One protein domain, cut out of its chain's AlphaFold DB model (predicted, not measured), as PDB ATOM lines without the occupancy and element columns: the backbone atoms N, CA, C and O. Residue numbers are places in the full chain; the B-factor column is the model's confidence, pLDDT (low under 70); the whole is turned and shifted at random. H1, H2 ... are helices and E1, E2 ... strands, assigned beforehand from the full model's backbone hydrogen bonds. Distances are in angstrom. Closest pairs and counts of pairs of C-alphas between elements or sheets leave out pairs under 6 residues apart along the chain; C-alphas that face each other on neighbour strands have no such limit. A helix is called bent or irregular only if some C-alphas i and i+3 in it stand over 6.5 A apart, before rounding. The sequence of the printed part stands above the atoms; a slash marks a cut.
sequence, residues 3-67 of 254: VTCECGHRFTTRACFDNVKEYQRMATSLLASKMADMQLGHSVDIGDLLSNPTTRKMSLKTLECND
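What this domain is: This is residues 3 to 67 of the 254 residues of the protein "Hypothetical protein" of Timema tahoe (UniProt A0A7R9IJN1). One long helix, H1, runs along most of the length of this small domain, and after H1 the backbone folds back beside it through two short helices, H2 and H3, with few contacts between the two runs. At the end where H1 begins lie a small loop of residues 3 to 13, which includes the short strand E1, and the tail after H3. The printed part has 65 residues, with one named strand and three named helices in the order E1, H1, H2, H3, and the class is mostly helix. The whole is loose, with a radius of gyration of the C-alphas of 13.8 A, and elongated, with spans of 41 by 27 by 18 A.

How they stand to each other: Residues 3 to 4 pair with residues 11 to 12 of E1, residues 11 to 13, in a short antiparallel pairing; E1 pairs with no named strand. A tight link of 3 residues joins E1 to H1, residues 17 to 39, yet the two are apart. From H1 a short link of 7 residues runs to H2, residues 47 to 51. H1 and H2 are close but not clearly touching: their closest C-alphas, those of Leu 31 and Leu 49, are 7.6 A apart. H2 is joined by a tight link of 1 residue to H3, residues 53 to 58. H2 and H3 are also close but not clearly touching, with the closest C-alphas, those of Leu 49 and Thr 55, 7.5 A apart. H1 and H3 are near each other, with no pair of C-alphas within 8 A but 10 pairs within 10 A. E1 is apart from H2 and from H3. In H2 and H3 every O i to N i+4 pair is within hydrogen-bond range; in H1 17 of 19 are.

Where its parts are: E1 begins at Phe 11, C-alpha (145.431, 197.291, 128.598), and measures 6.9 A from first to last C-alpha. H1 goes from Phe 17, C-alpha (151.185, 189.246, 142.830), to Gln 39, C-alpha (124.495, 168.890, 138.244), over 33.9 A. H1 is irregular: C-alphas 18 and 21 are 7.4 A apart. H2, from Gly 47 to Ser 51, measures 6.2 A. H3, from Pro 53 to Met 58, measures 9.1 A and ends at C-alpha (139.266, 185.698, 131.019).

The domain as a whole: The two C-alphas farthest apart, those of Gly 41 and Asp 67, are 42.1 A apart. The first and last printed C-alphas, those of Val 3 and Asp 67, are 18.2 A apart. Residues 36 to 41, of which 36 to 39 belong to H1, stand free. The printed part has no cut, and no link between named elements is long. The mean pLDDT of the printed part is 74.2; residues 44 to 61 are under 70.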
ATOM      1  N   VAL A   3     146.861 192.949 131.646       84.56
ATOM      2  CA  VAL A   3     145.435 193.002 131.975       84.56
ATOM      3  C   VAL A   3     144.733 193.874 130.938       84.56
ATOM      4  O   VAL A   3     145.287 194.898 130.548       84.56
ATOM      5  N   THR A   4     143.545 193.499 130.479       84.56
ATOM      6  CA  THR A   4     142.758 194.214 129.465       84.56
ATOM      7  C   THR A   4     141.373 194.608 129.981       84.56
ATOM      8  O   THR A   4     140.908 194.051 130.970       84.56
ATOM      9  N   CYS A   5     140.683 195.541 129.311       86.75
ATOM     10  CA  CYS A   5     139.236 195.706 129.530       86.75
ATOM     11  C   CYS A   5     138.458 194.502 128.987       86.75
ATOM     12  O   CYS A   5     138.973 193.743 128.158       86.75
ATOM     13  N   GLU A   6     137.183 194.396 129.358       81.75
ATOM     14  CA  GLU A   6     136.217 193.470 128.745       81.75
ATOM     15  C   GLU A   6     136.206 193.574 127.210       81.75
ATOM     16  O   GLU A   6     136.196 192.566 126.500       81.75
ATOM     17  N   CYS A   7     136.310 194.809 126.710       80.12
ATOM     18  CA  CYS A   7     136.357 195.184 125.302       80.12
ATOM     19  C   CYS A   7     137.692 194.919 124.577       80.12
ATOM     20  O   CYS A   7     137.786 195.103 123.364       80.12
ATOM     21  N   GLY A   8     138.757 194.555 125.298       79.19
ATOM     22  CA  GLY A   8     140.116 194.384 124.769       79.19
ATOM     23  C   GLY A   8     140.846 195.655 124.300       79.19
ATOM     24  O   GLY A   8     142.025 195.567 123.965       79.19
ATOM     25  N   HIS A   9     140.197 196.826 124.281       82.31
ATOM     26  CA  HIS A   9     140.794 198.081 123.808       82.31
ATOM     27  C   HIS A   9     141.865 198.636 124.758       82.31
ATOM     28  O   HIS A   9     142.956 199.010 124.332       82.31
ATOM     29  N   ARG A  10     141.569 198.674 126.060       84.50
ATOM     30  CA  ARG A  10     142.513 199.150 127.075       84.50
ATOM     31  C   ARG A  10     143.319 197.990 127.612       84.50
ATOM     32  O   ARG A  10     142.769 196.910 127.831       84.50
ATOM     33  N   PHE A  11     144.595 198.233 127.879       86.50
ATOM     34  CA  PHE A  11     145.431 197.291 128.598       86.50
ATOM     35  C   PHE A  11     146.408 197.992 129.531       86.50
ATOM     36  O   PHE A  11     146.868 199.093 129.251       86.50
ATOM     37  N   THR A  12     146.740 197.327 130.629       84.88
ATOM     38  CA  THR A  12     147.763 197.763 131.575       84.88
ATOM     39  C   THR A  12     148.623 196.575 131.971       84.88
ATOM     40  O   THR A  12     148.143 195.445 132.081       84.88
ATOM     41  N   THR A  13     149.907 196.818 132.198       85.50
ATOM     42  CA  THR A  13     150.804 195.797 132.738       85.50
ATOM     43  C   THR A  13     150.766 195.880 134.257       85.50
ATOM     44  O   THR A  13     150.912 196.957 134.827       85.50
ATOM     45  N   ARG A  14     150.536 194.747 134.920       81.19
ATOM     46  CA  ARG A  14     150.527 194.618 136.385       81.19
ATOM     47  C   ARG A  14     151.483 193.517 136.821       81.19
ATOM     48  O   ARG A  14     151.740 192.590 136.042       81.19
ATOM     49  N   ALA A  15     152.002 193.590 138.042       81.88
ATOM     50  CA  ALA A  15     152.782 192.492 138.593       81.88
ATOM     51  C   ALA A  15     151.880 191.267 138.832       81.88
ATOM     52  O   ALA A  15     150.659 191.384 138.956       81.88
ATOM     53  N   CYS A  16     152.460 190.065 138.836       73.00
ATOM     54  CA  CYS A  16     151.681 188.838 139.030       73.00
ATOM     55  C   CYS A  16     150.998 188.814 140.404       73.00
ATOM     56  O   CYS A  16     149.836 188.431 140.482       73.00
ATOM     57  N   PHE A  17     151.690 189.272 141.455       75.75
ATOM     58  CA  PHE A  17     151.185 189.246 142.830       75.75
ATOM     59  C   PHE A  17     149.963 190.158 143.043       75.75
ATOM     60  O   PHE A  17     149.047 189.777 143.766       75.75
ATOM     61  N   ASP A  18     149.891 191.294 142.341       72.12
ATOM     62  CA  ASP A  18     148.743 192.214 142.400       72.12
ATOM     63  C   ASP A  18     147.443 191.574 141.893       72.12
ATOM     64  O   ASP A  18     146.352 191.953 142.310       72.12
ATOM     65  N   ASN A  19     147.544 190.589 140.994       70.06
ATOM     66  CA  ASN A  19     146.386 189.945 140.373       70.06
ATOM     67  C   ASN A  19     145.952 188.655 141.081       70.06
ATOM     68  O   ASN A  19     144.967 188.055 140.664       70.06
ATOM     69  N   VAL A  20     146.652 188.204 142.129       73.38
ATOM     70  CA  VAL A  20     146.394 186.893 142.758       73.38
ATOM     71  C   VAL A  20     144.993 186.818 143.366       73.38
ATOM     72  O   VAL A  20     144.310 185.815 143.180       73.38
ATOM     73  N   LYS A  21     144.526 187.886 144.029       75.25
ATOM     74  CA  LYS A  21     143.183 187.933 144.634       75.25
ATOM     75  C   LYS A  21     142.072 187.869 143.584       75.25
ATOM     76  O   LYS A  21     141.140 187.081 143.725       75.25
ATOM     77  N   GLU A  22     142.203 188.646 142.510       73.12
ATOM     78  CA  GLU A  22     141.237 188.646 141.404       73.12
ATOM     79  C   GLU A  22     141.265 187.327 140.628       73.12
ATOM     80  O   GLU A  22     140.219 186.767 140.304       73.12
ATOM     81  N   TYR A  23     142.457 186.766 140.408       74.75
ATOM     82  CA  TYR A  23     142.625 185.451 139.797       74.75
ATOM     83  C   TYR A  23     141.958 184.353 140.631       74.75
ATOM     84  O   TYR A  23     141.233 183.528 140.083       74.75
ATOM     85  N   GLN A  24     142.153 184.362 141.953       77.44
ATOM     86  CA  GLN A  24     141.543 183.396 142.865       77.44
ATOM     87  C   GLN A  24     140.015 183.528 142.871       77.44
ATOM     88  O   GLN A  24     139.318 182.525 142.731       77.44
ATOM     89  N   ARG A  25     139.482 184.755 142.938       80.00
ATOM     90  CA  ARG A  25     138.040 185.021 142.849       80.00
ATOM     91  C   ARG A  25     137.446 184.497 141.539       80.00
ATOM     92  O   ARG A  25     136.450 183.775 141.554       80.00
ATOM     93  N   MET A  26     138.078 184.792 140.406       74.50
ATOM     94  CA  MET A  26     137.603 184.321 139.103       74.50
ATOM     95  C   MET A  26     137.716 182.800 138.952       74.50
ATOM     96  O   MET A  26     136.785 182.176 138.449       74.50
ATOM     97  N   ALA A  27     138.798 182.188 139.442       77.44
ATOM     98  CA  ALA A  27     138.957 180.735 139.456       77.44
ATOM     99  C   ALA A  27     137.858 180.053 140.290       77.44
ATOM    100  O   ALA A  27     137.286 179.060 139.846       77.44
ATOM    101  N   THR A  28     137.498 180.619 141.449       82.31
ATOM    102  CA  THR A  28     136.394 180.097 142.277       82.31
ATOM    103  C   THR A  28     135.033 180.236 141.597       82.31
ATOM    104  O   THR A  28     134.244 179.296 141.621       82.31
ATOM    105  N   SER A  29     134.771 181.360 140.922       80.38
ATOM    106  CA  SER A  29     133.531 181.558 140.163       80.38
ATOM    107  C   SER A  29     133.416 180.588 138.985       80.38
ATOM    108  O   SER A  29     132.330 180.076 138.718       80.38
ATOM    109  N   LEU A  30     134.518 180.327 138.278       78.50
ATOM    110  CA  LEU A  30     134.546 179.382 137.164       78.50
ATOM    111  C   LEU A  30     134.323 177.946 137.650       78.50
ATOM    112  O   LEU A  30     133.547 177.209 137.046       78.50
ATOM    113  N   LEU A  31     134.969 177.574 138.759       81.12
ATOM    114  CA  LEU A  31     134.773 176.277 139.398       81.12
ATOM    115  C   LEU A  31     133.306 176.083 139.810       81.12
ATOM    116  O   LEU A  31     132.726 175.048 139.501       81.12
ATOM    117  N   ALA A  32     132.684 177.096 140.421       83.19
ATOM    118  CA  ALA A  32     131.274 177.055 140.811       83.19
ATOM    119  C   ALA A  32     130.330 176.903 139.604       83.19
ATOM    120  O   ALA A  32     129.427 176.071 139.629       83.19
ATOM    121  N   SER A  33     130.566 177.647 138.517       80.62
ATOM    122  CA  SER A  33     129.786 177.507 137.278       80.62
ATOM    123  C   SER A  33     129.896 176.099 136.689       80.62
ATOM    124  O   SER A  33     128.907 175.555 136.212       80.62
ATOM    125  N   LYS A  34     131.082 175.487 136.737       76.19
ATOM    126  CA  LYS A  34     131.298 174.123 136.237       76.19
ATOM    127  C   LYS A  34     130.691 173.058 137.148       76.19
ATOM    128  O   LYS A  34     130.198 172.054 136.648       76.19
ATOM    129  N   MET A  35     130.661 173.288 138.460       81.06
ATOM    130  CA  MET A  35     129.917 172.437 139.396       81.06
ATOM    131  C   MET A  35     128.405 172.481 139.131       81.06
ATOM    132  O   MET A  35     127.743 171.453 139.249       81.06
ATOM    133  N   ALA A  36     127.864 173.631 138.715       79.62
ATOM    134  CA  ALA A  36     126.477 173.726 138.262       79.62
ATOM    135  C   ALA A  36     126.247 172.945 136.949       79.62
ATOM    136  O   ALA A  36     125.269 172.208 136.852       79.62
ATOM    137  N   ASP A  37     127.180 173.009 135.988       74.25
ATOM    138  CA  ASP A  37     127.128 172.196 134.757       74.25
ATOM    139  C   ASP A  37     127.155 170.679 135.058       74.25
ATOM    140  O   ASP A  37     126.468 169.899 134.398       74.25
ATOM    141  N   MET A  38     127.909 170.243 136.078       74.19
ATOM    142  CA  MET A  38     127.937 168.835 136.514       74.19
ATOM    143  C   MET A  38     126.581 168.358 137.042       74.19
ATOM    144  O   MET A  38     126.193 167.217 136.794       74.19
ATOM    145  N   GLN A  39     125.838 169.218 137.746       75.31
ATOM    146  CA  GLN A  39     124.495 168.890 138.244       75.31
ATOM    147  C   GLN A  39     123.482 168.687 137.107       75.31
ATOM    148  O   GLN A  39     122.478 168.006 137.296       75.31
ATOM    149  N   LEU A  40     123.768 169.217 135.915       80.88
ATOM    150  CA  LEU A  40     122.979 169.032 134.693       80.88
ATOM    151  C   LEU A  40     123.357 167.755 133.910       80.88
ATOM    152  O   LEU A  40     122.830 167.525 132.824       80.88
ATOM    153  N   GLY A  41     124.242 166.906 134.450       76.69
ATOM    154  CA  GLY A  41     124.628 165.625 133.841       76.69
ATOM    155  C   GLY A  41     125.755 165.724 132.808       76.69
ATOM    156  O   GLY A  41     126.004 164.768 132.075       76.69
ATOM    157  N   HIS A  42     126.451 166.860 132.740       75.81
ATOM    158  CA  HIS A  42     127.624 167.029 131.886       75.81
ATOM    159  C   HIS A  42     128.899 166.540 132.593       75.81
ATOM    160  O   HIS A  42     129.130 166.841 133.764       75.81
ATOM    161  N   SER A  43     129.756 165.797 131.886       74.06
ATOM    162  CA  SER A  43     131.090 165.439 132.377       74.06
ATOM    163  C   SER A  43     132.051 166.616 132.197       74.06
ATOM    164  O   SER A  43     132.023 167.311 131.181       74.06
ATOM    165  N   VAL A  44     132.900 166.863 133.196       65.38
ATOM    166  CA  VAL A  44     133.862 167.972 133.180       65.38
ATOM    167  C   VAL A  44     135.259 167.414 133.429       65.38
ATOM    168  O   VAL A  44     135.486 166.749 134.438       65.38
ATOM    169  N   ASP A  45     136.186 167.676 132.509       65.88
ATOM    170  CA  ASP A  45     137.596 167.315 132.662       65.88
ATOM    171  C   ASP A  45     138.315 168.360 133.532       65.88
ATOM    172  O   ASP A  45     138.328 169.558 133.241       65.88
ATOM    173  N   ILE A  46     138.913 167.905 134.633       66.31
ATOM    174  CA  ILE A  46     139.607 168.749 135.613       66.31
ATOM    175  C   ILE A  46     140.913 169.318 135.022       66.31
ATOM    176  O   ILE A  46     141.350 170.399 135.428       66.31
ATOM    177  N   GLY A  47     141.507 168.656 134.019       65.12
ATOM    178  CA  GLY A  47     142.702 169.143 133.318       65.12
ATOM    179  C   GLY A  47     142.482 170.484 132.602       65.12
ATOM    180  O   GLY A  47     143.372 171.344 132.578       65.12
ATOM    181  N   ASP A  48     141.261 170.718 132.121       62.62
ATOM    182  CA  ASP A  48     140.869 171.955 131.445       62.62
ATOM    183  C   ASP A  48     140.683 173.143 132.402       62.62
ATOM    184  O   ASP A  48     140.777 174.299 131.983       62.62
ATOM    185  N   LEU A  49     140.474 172.903 133.699       60.38
ATOM    186  CA  LEU A  49     140.256 173.970 134.683       60.38
ATOM    187  C   LEU A  49     141.544 174.734 135.014       60.38
ATOM    188  O   LEU A  49     141.515 175.948 135.221       60.38
ATOM    189  N   LEU A  50     142.678 174.029 135.052       59.25
ATOM    190  CA  LEU A  50     143.962 174.566 135.516       59.25
ATOM    191  C   LEU A  50     144.911 174.930 134.367       59.25
ATOM    192  O   LEU A  50     145.728 175.842 134.508       59.25
ATOM    193  N   SER A  51     144.806 174.249 133.222       56.62
ATOM    194  CA  SER A  51     145.772 174.392 132.124       56.62
ATOM    195  C   SER A  51     145.267 175.256 130.961       56.62
ATOM    196  O   SER A  51     146.075 175.837 130.221       56.62
ATOM    197  N   ASN A  52     143.945 175.408 130.806       57.69
ATOM    198  CA  ASN A  52     143.377 175.958 129.580       57.69
ATOM    199  C   ASN A  52     143.760 177.446 129.372       57.69
ATOM    200  O   ASN A  52     143.478 178.317 130.199       57.69
ATOM    201  N   PRO A  53     144.408 177.801 128.248       54.56
ATOM    202  CA  PRO A  53     144.803 179.177 127.957       54.56
ATOM    203  C   PRO A  53     143.614 180.130 127.737       54.56
ATOM    204  O   PRO A  53     143.804 181.345 127.755       54.56
ATOM    205  N   THR A  54     142.392 179.627 127.527       53.97
ATOM    206  CA  THR A  54     141.179 180.455 127.395       53.97
ATOM    207  C   THR A  54     140.670 180.978 128.742       53.97
ATOM    208  O   THR A  54     140.247 182.133 128.819       53.97
ATOM    209  N   THR A  55     140.807 180.203 129.821       55.50
ATOM    210  CA  THR A  55     140.409 180.603 131.184       55.50
ATOM    211  C   THR A  55     141.383 181.640 131.749       55.50
ATOM    212  O   THR A  55     140.957 182.659 132.296       55.50
ATOM    213  N   ARG A  56     142.685 181.483 131.464       57.16
ATOM    214  CA  ARG A  56     143.720 182.502 131.734       57.16
ATOM    215  C   ARG A  56     143.510 183.812 130.972       57.16
ATOM    216  O   ARG A  56     143.948 184.855 131.435       57.16
ATOM    217  N   LYS A  57     142.848 183.799 129.811       56.00
ATOM    218  CA  LYS A  57     142.511 185.033 129.073       56.00
ATOM    219  C   LYS A  57     141.322 185.773 129.680       56.00
ATOM    220  O   LYS A  57     141.256 186.989 129.541       56.00
ATOM    221  N   MET A  58     140.397 185.068 130.334       56.66
ATOM    222  CA  MET A  58     139.266 185.698 131.019       56.66
ATOM    223  C   MET A  58     139.709 186.357 132.330       56.66
ATOM    224  O   MET A  58     139.293 187.475 132.613       56.66
ATOM    225  N   SER A  59     140.634 185.724 133.064       59.44
ATOM    226  CA  SER A  59     141.156 186.254 134.333       59.44
ATOM    227  C   SER A  59     142.042 187.492 134.210       59.44
ATOM    228  O   SER A  59     142.350 188.153 135.198       59.44
ATOM    229  N   LEU A  60     142.426 187.839 132.983       66.19
ATOM    230  CA  LEU A  60     143.183 189.043 132.672       66.19
ATOM    231  C   LEU A  60     142.293 190.188 132.185       66.19
ATOM    232  O   LEU A  60     142.825 191.227 131.824       66.19
ATOM    233  N   LYS A  61     140.961 190.047 132.187       66.56
ATOM    234  CA  LYS A  61     140.018 191.115 131.812       66.56
ATOM    235  C   LYS A  61     139.506 191.917 133.018       66.56
ATOM    236  O   LYS A  61     138.314 192.159 133.135       66.56
ATOM    237  N   THR A  62     140.384 192.289 133.948       73.12
ATOM    238  CA  THR A  62     139.988 192.953 135.208       73.12
ATOM    239  C   THR A  62     139.910 194.480 135.114       73.12
ATOM    240  O   THR A  62     139.625 195.135 136.111       73.12
ATOM    241  N   LEU A  63     140.177 195.082 133.949       82.44
ATOM    242  CA  LEU A  63     140.140 196.538 133.793       82.44
ATOM    243  C   LEU A  63     138.740 197.030 133.395       82.44
ATOM    244  O   LEU A  63     138.115 196.485 132.487       82.44
ATOM    245  N   GLU A  64     138.284 198.124 133.998       82.69
ATOM    246  CA  GLU A  64     137.002 198.740 133.645       82.69
ATOM    247  C   GLU A  64     137.042 199.465 132.283       82.69
ATOM    248  O   GLU A  64     138.066 200.015 131.840       82.69
ATOM    249  N   CYS A  65     135.900 199.463 131.594       85.69
ATOM    250  CA  CYS A  65     135.702 200.189 130.343       85.69
ATOM    251  C   CYS A  65     135.456 201.685 130.608       85.69
ATOM    252  O   CYS A  65     134.548 202.042 131.351       85.69
ATOM    253  N   ASN A  66     136.209 202.558 129.931       89.69
ATOM    254  CA  ASN A  66     135.990 204.012 129.958       89.69
ATOM    255  C   ASN A  66     135.001 204.448 128.861       89.69
ATOM    256  O   ASN A  66     134.590 203.640 128.025       89.69
ATOM    257  N   ASP A  67     134.673 205.739 128.795       90.00
ATOM    258  CA  ASP A  67     133.803 206.285 127.743       90.00
ATOM    259  C   ASP A  67     134.361 206.080 126.324       90.00
ATOM    260  O   ASP A  67     133.604 205.744 125.415       90.00
TER     261      ASP A  67